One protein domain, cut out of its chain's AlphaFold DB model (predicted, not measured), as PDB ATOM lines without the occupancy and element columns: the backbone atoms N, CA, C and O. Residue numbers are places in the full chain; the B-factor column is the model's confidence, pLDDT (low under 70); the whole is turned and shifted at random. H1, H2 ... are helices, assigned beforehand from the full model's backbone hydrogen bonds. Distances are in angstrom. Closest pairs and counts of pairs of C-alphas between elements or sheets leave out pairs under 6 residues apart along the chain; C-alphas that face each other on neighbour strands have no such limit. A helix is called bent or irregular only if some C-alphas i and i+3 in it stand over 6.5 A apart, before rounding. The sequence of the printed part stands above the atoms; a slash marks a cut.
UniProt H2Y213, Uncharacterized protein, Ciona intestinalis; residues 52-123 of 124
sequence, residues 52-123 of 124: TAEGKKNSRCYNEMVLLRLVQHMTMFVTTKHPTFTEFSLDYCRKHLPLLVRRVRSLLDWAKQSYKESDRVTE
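What this domain is: This is residues 52 to 123 of the 124 residues of an uncharacterized protein of Ciona intestinalis (UniProt H2Y213). The long bent helix H2 and the helix H1 make an open V, joined at its point by a tight turn, with H2a packed on the last part of H1 there and H2b spreading away from H1. The free ends, residues 52 to 63 and 108 to 123, stick out. The 72 printed residues, with two named helices, H1 then H2, are all helix in class and only just extended, close to loose: radius of gyration of the C-alphas 16.9 A, spans 56 by 24 by 16 A.

Where its parts are: Find H2, residues 86 to 121, assigned as one helix by its hydrogen bonds but bent: C-alphas 95 and 98 are 7.1 A apart. Its arm H2a, residues 86 to 95, begins at C-alpha 86 (112.323, 225.815, 290.202); H2b, residues 98 to 121, runs 35.5 A to C-alpha 121 (148.270, 213.451, 323.078). H1, residues 53 to 80, runs 40.9 A from C-alpha 53 (148.666, 207.506, 303.745).

How they stand to each other: H2a and H2b stand at a steep tilt of 52 degrees. H1 touches H2a with residues 74 to 78 alone, opposite ways at a steep tilt of 52 degrees; the closest C-alphas, of Val 78 and Leu 90, are 6.3 A apart. H1 and H2b are near each other, with 7 pairs of C-alphas within 10 A. Every O i to N i+4 pair is within hydrogen-bond range in H1 and H2a, and 19 of 20 in H2b.

The domain as a whole: The C-alphas farthest apart, of Thr 84 and Glu 123, are 57.3 A apart. The printed part has no cut, and the link from H1 to H2 is tight. Look for pLDDT under 70 at residues 118 to 123.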
ATOM      1  N   THR A  52     148.413 205.013 299.516       92.88
ATOM      2  CA  THR A  52     149.338 205.755 300.393       92.88
ATOM      3  C   THR A  52     148.592 206.505 301.505       92.88
ATOM      4  O   THR A  52     147.427 206.885 301.352       92.88
ATOM      5  N   ALA A  53     149.252 206.733 302.645       91.31
ATOM      6  CA  ALA A  53     148.666 207.506 303.745       91.31
ATOM      7  C   ALA A  53     148.346 208.951 303.317       91.31
ATOM      8  O   ALA A  53     147.271 209.467 303.634       91.31
ATOM      9  N   GLU A  54     149.249 209.558 302.544       91.19
ATOM     10  CA  GLU A  54     149.107 210.916 302.024       91.19
ATOM     11  C   GLU A  54     147.984 211.020 300.986       91.19
ATOM     12  O   GLU A  54     147.097 211.860 301.118       91.19
ATOM     13  N   GLY A  55     147.919 210.101 300.018       92.44
ATOM     14  CA  GLY A  55     146.826 210.054 299.045       92.44
ATOM     15  C   GLY A  55     145.459 209.894 299.709       92.44
ATOM     16  O   GLY A  55     144.514 210.595 299.353       92.44
ATOM     17  N   LYS A  56     145.355 209.039 300.736       92.06
ATOM     18  CA  LYS A  56     144.116 208.897 301.520       92.06
ATOM     19  C   LYS A  56     143.743 210.191 302.243       92.06
ATOM     20  O   LYS A  56     142.560 210.502 302.351       92.06
ATOM     21  N   LYS A  57     144.719 210.931 302.778       91.12
ATOM     22  CA  LYS A  57     144.480 212.228 303.429       91.12
ATOM     23  C   LYS A  57     143.988 213.264 302.419       91.12
ATOM     24  O   LYS A  57     142.956 213.886 302.660       91.12
ATOM     25  N   ASN A  58     144.656 213.375 301.277       93.00
ATOM     26  CA  ASN A  58     144.300 214.326 300.226       93.00
ATOM     27  C   ASN A  58     142.929 214.023 299.615       93.00
ATOM     28  O   ASN A  58     142.117 214.936 299.480       93.00
ATOM     29  N   SER A  59     142.607 212.749 299.373       94.38
ATOM     30  CA  SER A  59     141.271 212.355 298.915       94.38
ATOM     31  C   SER A  59     140.171 212.714 299.919       94.38
ATOM     32  O   SER A  59     139.083 213.109 299.503       94.38
ATOM     33  N   ARG A  60     140.427 212.612 301.233       90.56
ATOM     34  CA  ARG A  60     139.456 213.037 302.257       90.56
ATOM     35  C   ARG A  60     139.233 214.548 302.234       90.56
ATOM     36  O   ARG A  60     138.085 214.972 302.140       90.56
ATOM     37  N   CYS A  61     140.305 215.345 302.249       90.38
ATOM     38  CA  CYS A  61     140.192 216.805 302.169       90.38
ATOM     39  C   CYS A  61     139.497 217.259 300.876       90.38
ATOM     40  O   CYS A  61     138.688 218.187 300.896       90.38
ATOM     41  N   TYR A  62     139.761 216.583 299.756       94.00
ATOM     42  CA  TYR A  62     139.083 216.861 298.494       94.00
ATOM     43  C   TYR A  62     137.571 216.610 298.596       94.00
ATOM     44  O   TYR A  62     136.775 217.473 298.230       94.00
ATOM     45  N   ASN A  63     137.158 215.474 299.168       91.88
ATOM     46  CA  ASN A  63     135.741 215.159 299.376       91.88
ATOM     47  C   ASN A  63     135.034 216.175 300.283       91.88
ATOM     48  O   ASN A  63     133.892 216.552 300.016       91.88
ATOM     49  N   GLU A  64     135.705 216.643 301.335       89.56
ATOM     50  CA  GLU A  64     135.187 217.704 302.206       89.56
ATOM     51  C   GLU A  64     134.949 218.999 301.420       89.56
ATOM     52  O   GLU A  64     133.882 219.606 301.529       89.56
ATOM     53  N   MET A  65     135.895 219.387 300.562       91.19
ATOM     54  CA  MET A  65     135.754 220.563 299.704       91.19
ATOM     55  C   MET A  65     134.602 220.413 298.700       91.19
ATOM     56  O   MET A  65     133.800 221.335 298.539       91.19
ATOM     57  N   VAL A  66     134.479 219.248 298.054       92.19
ATOM     58  CA  VAL A  66     133.370 218.942 297.131       92.19
ATOM     59  C   VAL A  66     132.025 219.069 297.841       92.19
ATOM     60  O   VAL A  66     131.101 219.679 297.305       92.19
ATOM     61  N   LEU A  67     131.915 218.563 299.071       89.62
ATOM     62  CA  LEU A  67     130.697 218.668 299.872       89.62
ATOM     63  C   LEU A  67     130.337 220.128 300.189       89.62
ATOM     64  O   LEU A  67     129.173 220.511 300.060       89.62
ATOM     65  N   LEU A  68     131.318 220.955 300.561       90.25
ATOM     66  CA  LEU A  68     131.100 222.385 300.810       90.25
ATOM     67  C   LEU A  68     130.611 223.108 299.549       90.25
ATOM     68  O   LEU A  68     129.624 223.848 299.598       90.25
ATOM     69  N   ARG A  69     131.256 222.850 298.405       93.12
ATOM     70  CA  ARG A  69     130.847 223.402 297.105       93.12
ATOM     71  C   ARG A  69     129.444 222.951 296.721       93.12
ATOM     72  O   ARG A  69     128.645 223.774 296.283       93.12
ATOM     73  N   LEU A  70     129.108 221.682 296.940       91.25
ATOM     74  CA  LEU A  70     127.779 221.144 296.657       91.25
ATOM     75  C   LEU A  70     126.689 221.897 297.428       91.25
ATOM     76  O   LEU A  70     125.700 222.322 296.834       91.25
ATOM     77  N   VAL A  71     126.880 222.106 298.734       90.12
ATOM     78  CA  VAL A  71     125.921 222.847 299.572       90.12
ATOM     79  C   VAL A  71     125.785 224.298 299.102       90.12
ATOM     80  O   VAL A  71     124.666 224.813 299.017       90.12
ATOM     81  N   GLN A  72     126.898 224.946 298.745       90.62
ATOM     82  CA  GLN A  72     126.891 226.299 298.186       90.62
ATOM     83  C   GLN A  72     126.060 226.362 296.894       90.62
ATOM     84  O   GLN A  72     125.156 227.191 296.783       90.62
ATOM     85  N   HIS A  73     126.310 225.453 295.948       89.88
ATOM     86  CA  HIS A  73     125.592 225.413 294.675       89.88
ATOM     87  C   HIS A  73     124.108 225.064 294.838       89.88
ATOM     88  O   HIS A  73     123.272 225.717 294.219       89.88
ATOM     89  N   MET A  74     123.748 224.112 295.708       88.25
ATOM     90  CA  MET A  74     122.341 223.808 296.015       88.25
ATOM     91  C   MET A  74     121.608 225.026 296.587       88.25
ATOM     92  O   MET A  74     120.467 225.297 296.214       88.25
ATOM     93  N   THR A  75     122.277 225.790 297.455       88.31
ATOM     94  CA  THR A  75     121.719 227.025 298.019       88.31
ATOM     95  C   THR A  75     121.471 228.055 296.921       88.31
ATOM     96  O   THR A  75     120.373 228.599 296.840       88.31
ATOM     97  N   MET A  76     122.449 228.273 296.035       88.94
ATOM     98  CA  MET A  76     122.300 229.171 294.883       88.94
ATOM     99  C   MET A  76     121.149 228.751 293.961       88.94
ATOM    100  O   MET A  76     120.379 229.589 293.506       88.94
ATOM    101  N   PHE A  77     120.990 227.453 293.705       85.62
ATOM    102  CA  PHE A  77     119.953 226.957 292.799       85.62
ATOM    103  C   PHE A  77     118.537 227.239 293.328       85.62
ATOM    104  O   PHE A  77     117.649 227.647 292.575       85.62
ATOM    105  N   VAL A  78     118.345 227.100 294.643       86.69
ATOM    106  CA  VAL A  78     117.074 227.397 295.321       86.69
ATOM    107  C   VAL A  78     116.803 228.902 295.418       86.69
ATOM    108  O   VAL A  78     115.642 229.313 295.362       86.69
ATOM    109  N   THR A  79     117.837 229.735 295.556       88.12
ATOM    110  CA  THR A  79     117.672 231.192 295.681       88.12
ATOM    111  C   THR A  79     117.483 231.888 294.336       88.12
ATOM    112  O   THR A  79     116.621 232.759 294.236       88.12
ATOM    113  N   THR A  80     118.230 231.500 293.298       88.00
ATOM    114  CA  THR A  80     118.161 232.114 291.962       88.00
ATOM    115  C   THR A  80     116.885 231.743 291.198       88.00
ATOM    116  O   THR A  80     116.440 232.537 290.378       88.00
ATOM    117  N   LYS A  81     116.263 230.587 291.493       79.81
ATOM    118  CA  LYS A  81     114.984 230.116 290.915       79.81
ATOM    119  C   LYS A  81     114.942 230.149 289.380       79.81
ATOM    120  O   LYS A  81     114.351 231.033 288.764       79.81
ATOM    121  N   HIS A  82     115.539 229.142 288.743       84.19
ATOM    122  CA  HIS A  82     115.473 228.993 287.286       84.19
ATOM    123  C   HIS A  82     114.046 228.632 286.820       84.19
ATOM    124  O   HIS A  82     113.491 227.651 287.330       84.19
ATOM    125  N   PRO A  83     113.451 229.326 285.829       85.12
ATOM    126  CA  PRO A  83     112.038 229.166 285.459       85.12
ATOM    127  C   PRO A  83     111.646 227.720 285.116       85.12
ATOM    128  O   PRO A  83     110.581 227.267 285.512       85.12
ATOM    129  N   THR A  84     112.529 226.959 284.468       89.75
ATOM    130  CA  THR A  84     112.265 225.559 284.083       89.75
ATOM    131  C   THR A  84     112.410 224.555 285.230       89.75
ATOM    132  O   THR A  84     111.761 223.517 285.220       89.75
ATOM    133  N   PHE A  85     113.275 224.825 286.213       87.69
ATOM    134  CA  PHE A  85     113.692 223.821 287.205       87.69
ATOM    135  C   PHE A  85     113.301 224.182 288.638       87.69
ATOM    136  O   PHE A  85     113.634 223.441 289.559       87.69
ATOM    137  N   THR A  86     112.610 225.303 288.854       89.62
ATOM    138  CA  THR A  86     112.323 225.815 290.202       89.62
ATOM    139  C   THR A  86     111.566 224.797 291.050       89.62
ATOM    140  O   THR A  86     112.011 224.490 292.155       89.62
ATOM    141  N   GLU A  87     110.467 224.231 290.548       90.06
ATOM    142  CA  GLU A  87     109.668 223.269 291.318       90.06
ATOM    143  C   GLU A  87     110.457 222.004 291.651       90.06
ATOM    144  O   GLU A  87     110.519 221.608 292.815       90.06
ATOM    145  N   PHE A  88     111.139 221.434 290.654       90.38
ATOM    146  CA  PHE A  88     111.984 220.254 290.830       90.38
ATOM    147  C   PHE A  88     113.086 220.486 291.872       90.38
ATOM    148  O   PHE A  88     113.295 219.667 292.763       90.38
ATOM    149  N   SER A  89     113.763 221.631 291.798       88.19
ATOM    150  CA  SER A  89     114.850 221.990 292.717       88.19
ATOM    151  C   SER A  89     114.352 222.141 294.148       88.19
ATOM    152  O   SER A  89     114.985 221.662 295.089       88.19
ATOM    153  N   LEU A  90     113.202 222.798 294.316       90.38
ATOM    154  CA  LEU A  90     112.585 222.995 295.621       90.38
ATOM    155  C   LEU A  90     112.128 221.671 296.229       90.38
ATOM    156  O   LEU A  90     112.375 221.443 297.413       90.38
ATOM    157  N   ASP A  91     111.490 220.803 295.444       92.62
ATOM    158  CA  ASP A  91     111.070 219.478 295.904       92.62
ATOM    159  C   ASP A  91     112.273 218.614 296.303       92.62
ATOM    160  O   ASP A  91     112.337 218.107 297.427       92.62
ATOM    161  N   TYR A  92     113.291 218.553 295.440       91.19
ATOM    162  CA  TYR A  92     114.521 217.816 295.709       91.19
ATOM    163  C   TYR A  92     115.198 218.293 297.000       91.19
ATOM    164  O   TYR A  92     115.526 217.485 297.876       91.19
ATOM    165  N   CYS A  93     115.365 219.608 297.171       90.31
ATOM    166  CA  CYS A  93     115.955 220.162 298.384       90.31
ATOM    167  C   CYS A  93     115.096 219.876 299.621       90.31
ATOM    168  O   CYS A  93     115.644 219.464 300.641       90.31
ATOM    169  N   ARG A  94     113.766 220.007 299.558       91.38
ATOM    170  CA  ARG A  94     112.889 219.672 300.697       91.38
ATOM    171  C   ARG A  94     113.027 218.212 301.115       91.38
ATOM    172  O   ARG A  94     113.097 217.926 302.308       91.38
ATOM    173  N   LYS A  95     113.101 217.299 300.145       94.12
ATOM    174  CA  LYS A  95     113.179 215.859 300.392       94.12
ATOM    175  C   LYS A  95     114.550 215.414 300.907       94.12
ATOM    176  O   LYS A  95     114.623 214.588 301.816       94.12
ATOM    177  N   HIS A  96     115.637 215.945 300.348       90.44
ATOM    178  CA  HIS A  96     116.982 215.395 300.559       90.44
ATOM    179  C   HIS A  96     117.890 216.243 301.461       90.44
ATOM    180  O   HIS A  96     118.766 215.688 302.133       90.44
ATOM    181  N   LEU A  97     117.677 217.561 301.548       89.81
ATOM    182  CA  LEU A  97     118.527 218.447 302.350       89.81
ATOM    183  C   LEU A  97     118.526 218.105 303.853       89.81
ATOM    184  O   LEU A  97     119.606 218.147 304.442       89.81
ATOM    185  N   PRO A  98     117.410 217.691 304.494       91.88
ATOM    186  CA  PRO A  98     117.436 217.311 305.910       91.88
ATOM    187  C   PRO A  98     118.396 216.152 306.212       91.88
ATOM    188  O   PRO A  98     119.136 216.186 307.199       91.88
ATOM    189  N   LEU A  99     118.433 215.139 305.337       92.00
ATOM    190  CA  LEU A  99     119.356 214.010 305.466       92.00
ATOM    191  C   LEU A  99     120.808 214.449 305.267       92.00
ATOM    192  O   LEU A  99     121.683 214.017 306.022       92.00
ATOM    193  N   LEU A 100     121.057 215.330 304.292       89.88
ATOM    194  CA  LEU A 100     122.382 215.895 304.044       89.88
ATOM    195  C   LEU A 100     122.879 216.696 305.254       89.88
ATOM    196  O   LEU A 100     123.983 216.451 305.733       89.88
ATOM    197  N   VAL A 101     122.047 217.585 305.803       90.38
ATOM    198  CA  VAL A 101     122.366 218.380 306.998       90.38
ATOM    199  C   VAL A 101     122.679 217.478 308.187       90.38
ATOM    200  O   VAL A 101     123.667 217.712 308.881       90.38
ATOM    201  N   ARG A 102     121.889 216.420 308.409       92.81
ATOM    202  CA  ARG A 102     122.168 215.443 309.469       92.81
ATOM    203  C   ARG A 102     123.538 214.793 309.280       92.81
ATOM    204  O   ARG A 102     124.313 214.747 310.227       92.81
ATOM    205  N   ARG A 103     123.856 214.346 308.062       89.12
ATOM    206  CA  ARG A 103     125.143 213.712 307.744       89.12
ATOM    207  C   ARG A 103     126.322 214.668 307.941       89.12
ATOM    208  O   ARG A 103     127.308 214.279 308.556       89.12
ATOM    209  N   VAL A 104     126.204 215.911 307.471       88.62
ATOM    210  CA  VAL A 104     127.233 216.953 307.641       88.62
ATOM    211  C   VAL A 104     127.456 217.263 309.121       88.62
ATOM    212  O   VAL A 104     128.600 217.358 309.556       88.62
ATOM    213  N   ARG A 105     126.386 217.372 309.918       90.88
ATOM    214  CA  ARG A 105     126.496 217.584 311.370       90.88
ATOM    215  C   ARG A 105     127.223 216.430 312.054       90.88
ATOM    216  O   ARG A 105     128.170 216.681 312.784       90.88
ATOM    217  N   SER A 106     126.855 215.185 311.749       89.25
ATOM    218  CA  SER A 106     127.546 214.011 312.295       89.25
ATOM    219  C   SER A 106     129.031 213.975 311.923       89.25
ATOM    220  O   SER A 106     129.857 213.642 312.768       89.25
ATOM    221  N   LEU A 107     129.383 214.353 310.689       84.75
ATOM    222  CA  LEU A 107     130.783 214.468 310.263       84.75
ATOM    223  C   LEU A 107     131.530 215.556 311.041       84.75
ATOM    224  O   LEU A 107     132.655 215.330 311.476       84.75
ATOM    225  N   LEU A 108     130.902 216.714 311.256       87.44
ATOM    226  CA  LEU A 108     131.493 217.808 312.026       87.44
ATOM    227  C   LEU A 108     131.713 217.419 313.494       87.44
ATOM    228  O   LEU A 108     132.748 217.749 314.070       87.44
ATOM    229  N   ASP A 109     130.750 216.731 314.101       90.19
ATOM    230  CA  ASP A 109     130.851 216.273 315.487       90.19
ATOM    231  C   ASP A 109     131.953 215.224 315.647       90.19
ATOM    232  O   ASP A 109     132.744 215.308 316.588       90.19
ATOM    233  N   TRP A 110     132.058 214.293 314.694       86.12
ATOM    234  CA  TRP A 110     133.166 213.341 314.622       86.12
ATOM    235  C   TRP A 110     134.515 214.058 314.483       86.12
ATOM    236  O   TRP A 110     135.419 213.816 315.281       86.12
ATOM    237  N   ALA A 111     134.634 215.007 313.549       83.31
ATOM    238  CA  ALA A 111     135.876 215.744 313.326       83.31
ATOM    239  C   ALA A 111     136.321 216.498 314.590       83.31
ATOM    240  O   ALA A 111     137.477 216.404 314.999       83.31
ATOM    241  N   LYS A 112     135.395 217.182 315.275       86.06
ATOM    242  CA  LYS A 112     135.671 217.875 316.548       86.06
ATOM    243  C   LYS A 112     136.195 216.939 317.637       86.06
ATOM    244  O   LYS A 112     137.011 217.366 318.449       86.06
ATOM    245  N   GLN A 113     135.713 215.699 317.691       83.25
ATOM    246  CA  GLN A 113     136.208 214.703 318.644       83.25
ATOM    247  C   GLN A 113     137.626 214.254 318.283       83.25
ATOM    248  O   GLN A 113     138.476 214.189 319.166       83.25
ATOM    249  N   SER A 114     137.904 214.028 316.996       77.38
ATOM    250  CA  SER A 114     139.241 213.658 316.521       77.38
ATOM    251  C   SER A 114     140.298 214.728 316.813       77.38
ATOM    252  O   SER A 114     141.395 214.376 317.232       77.38
ATOM    253  N   TYR A 115     139.966 216.017 316.664       72.88
ATOM    254  CA  TYR A 115     140.881 217.114 317.018       72.88
ATOM    255  C   TYR A 115     141.120 217.228 318.533       72.88
ATOM    256  O   TYR A 115     142.249 217.403 318.974       72.88
ATOM    257  N   LYS A 116     140.079 217.050 319.360       74.12
ATOM    258  CA  LYS A 116     140.237 217.068 320.827       74.12
ATOM    259  C   LYS A 116     141.134 215.946 321.351       74.12
ATOM    260  O   LYS A 116     141.794 216.132 322.368       74.12
ATOM    261  N   GLU A 117     141.120 214.785 320.702       70.06
ATOM    262  CA  GLU A 117     141.967 213.656 321.089       70.06
ATOM    263  C   GLU A 117     143.427 213.877 320.671       70.06
ATOM    264  O   GLU A 117     144.328 213.552 321.439       70.06
ATOM    265  N   SER A 118     143.687 214.494 319.508       65.81
ATOM    266  CA  SER A 118     145.061 214.815 319.092       65.81
ATOM    267  C   SER A 118     145.731 215.839 320.006       65.81
ATOM    268  O   SER A 118     146.892 215.652 320.358       65.81
ATOM    269  N   ASP A 119     144.991 216.863 320.446       62.62
ATOM    270  CA  ASP A 119     145.529 217.926 321.309       62.62
ATOM    271  C   ASP A 119     145.915 217.399 322.706       62.62
ATOM    272  O   ASP A 119     146.895 217.843 323.304       62.62
ATOM    273  N   ARG A 120     145.199 216.384 323.210       60.34
ATOM    274  CA  ARG A 120     145.504 215.720 324.493       60.34
ATOM    275  C   ARG A 120     146.734 214.817 324.445       60.34
ATOM    276  O   ARG A 120     147.329 214.551 325.486       60.34
ATOM    277  N   VAL A 121     147.089 214.307 323.268       59.97
ATOM    278  CA  VAL A 121     148.270 213.451 323.078       59.97
ATOM    279  C   VAL A 121     149.547 214.290 322.986       59.97
ATOM    280  O   VAL A 121     150.604 213.810 323.372       59.97
ATOM    281  N   THR A 122     149.457 215.547 322.544       57.31
ATOM    282  CA  THR A 122     150.597 216.479 322.464       57.31
ATOM    283  C   THR A 122     150.965 217.166 323.786       57.31
ATOM    284  O   THR A 122     152.019 217.789 323.859       57.31
ATOM    285  N   GLU A 123     150.132 217.057 324.826       53.28
ATOM    286  CA  GLU A 123     150.383 217.613 326.172       53.28
ATOM    287  C   GLU A 123     150.971 216.593 327.176       53.28
ATOM    288  O   GLU A 123     151.080 216.892 328.368       53.28
TER     289      GLU A 123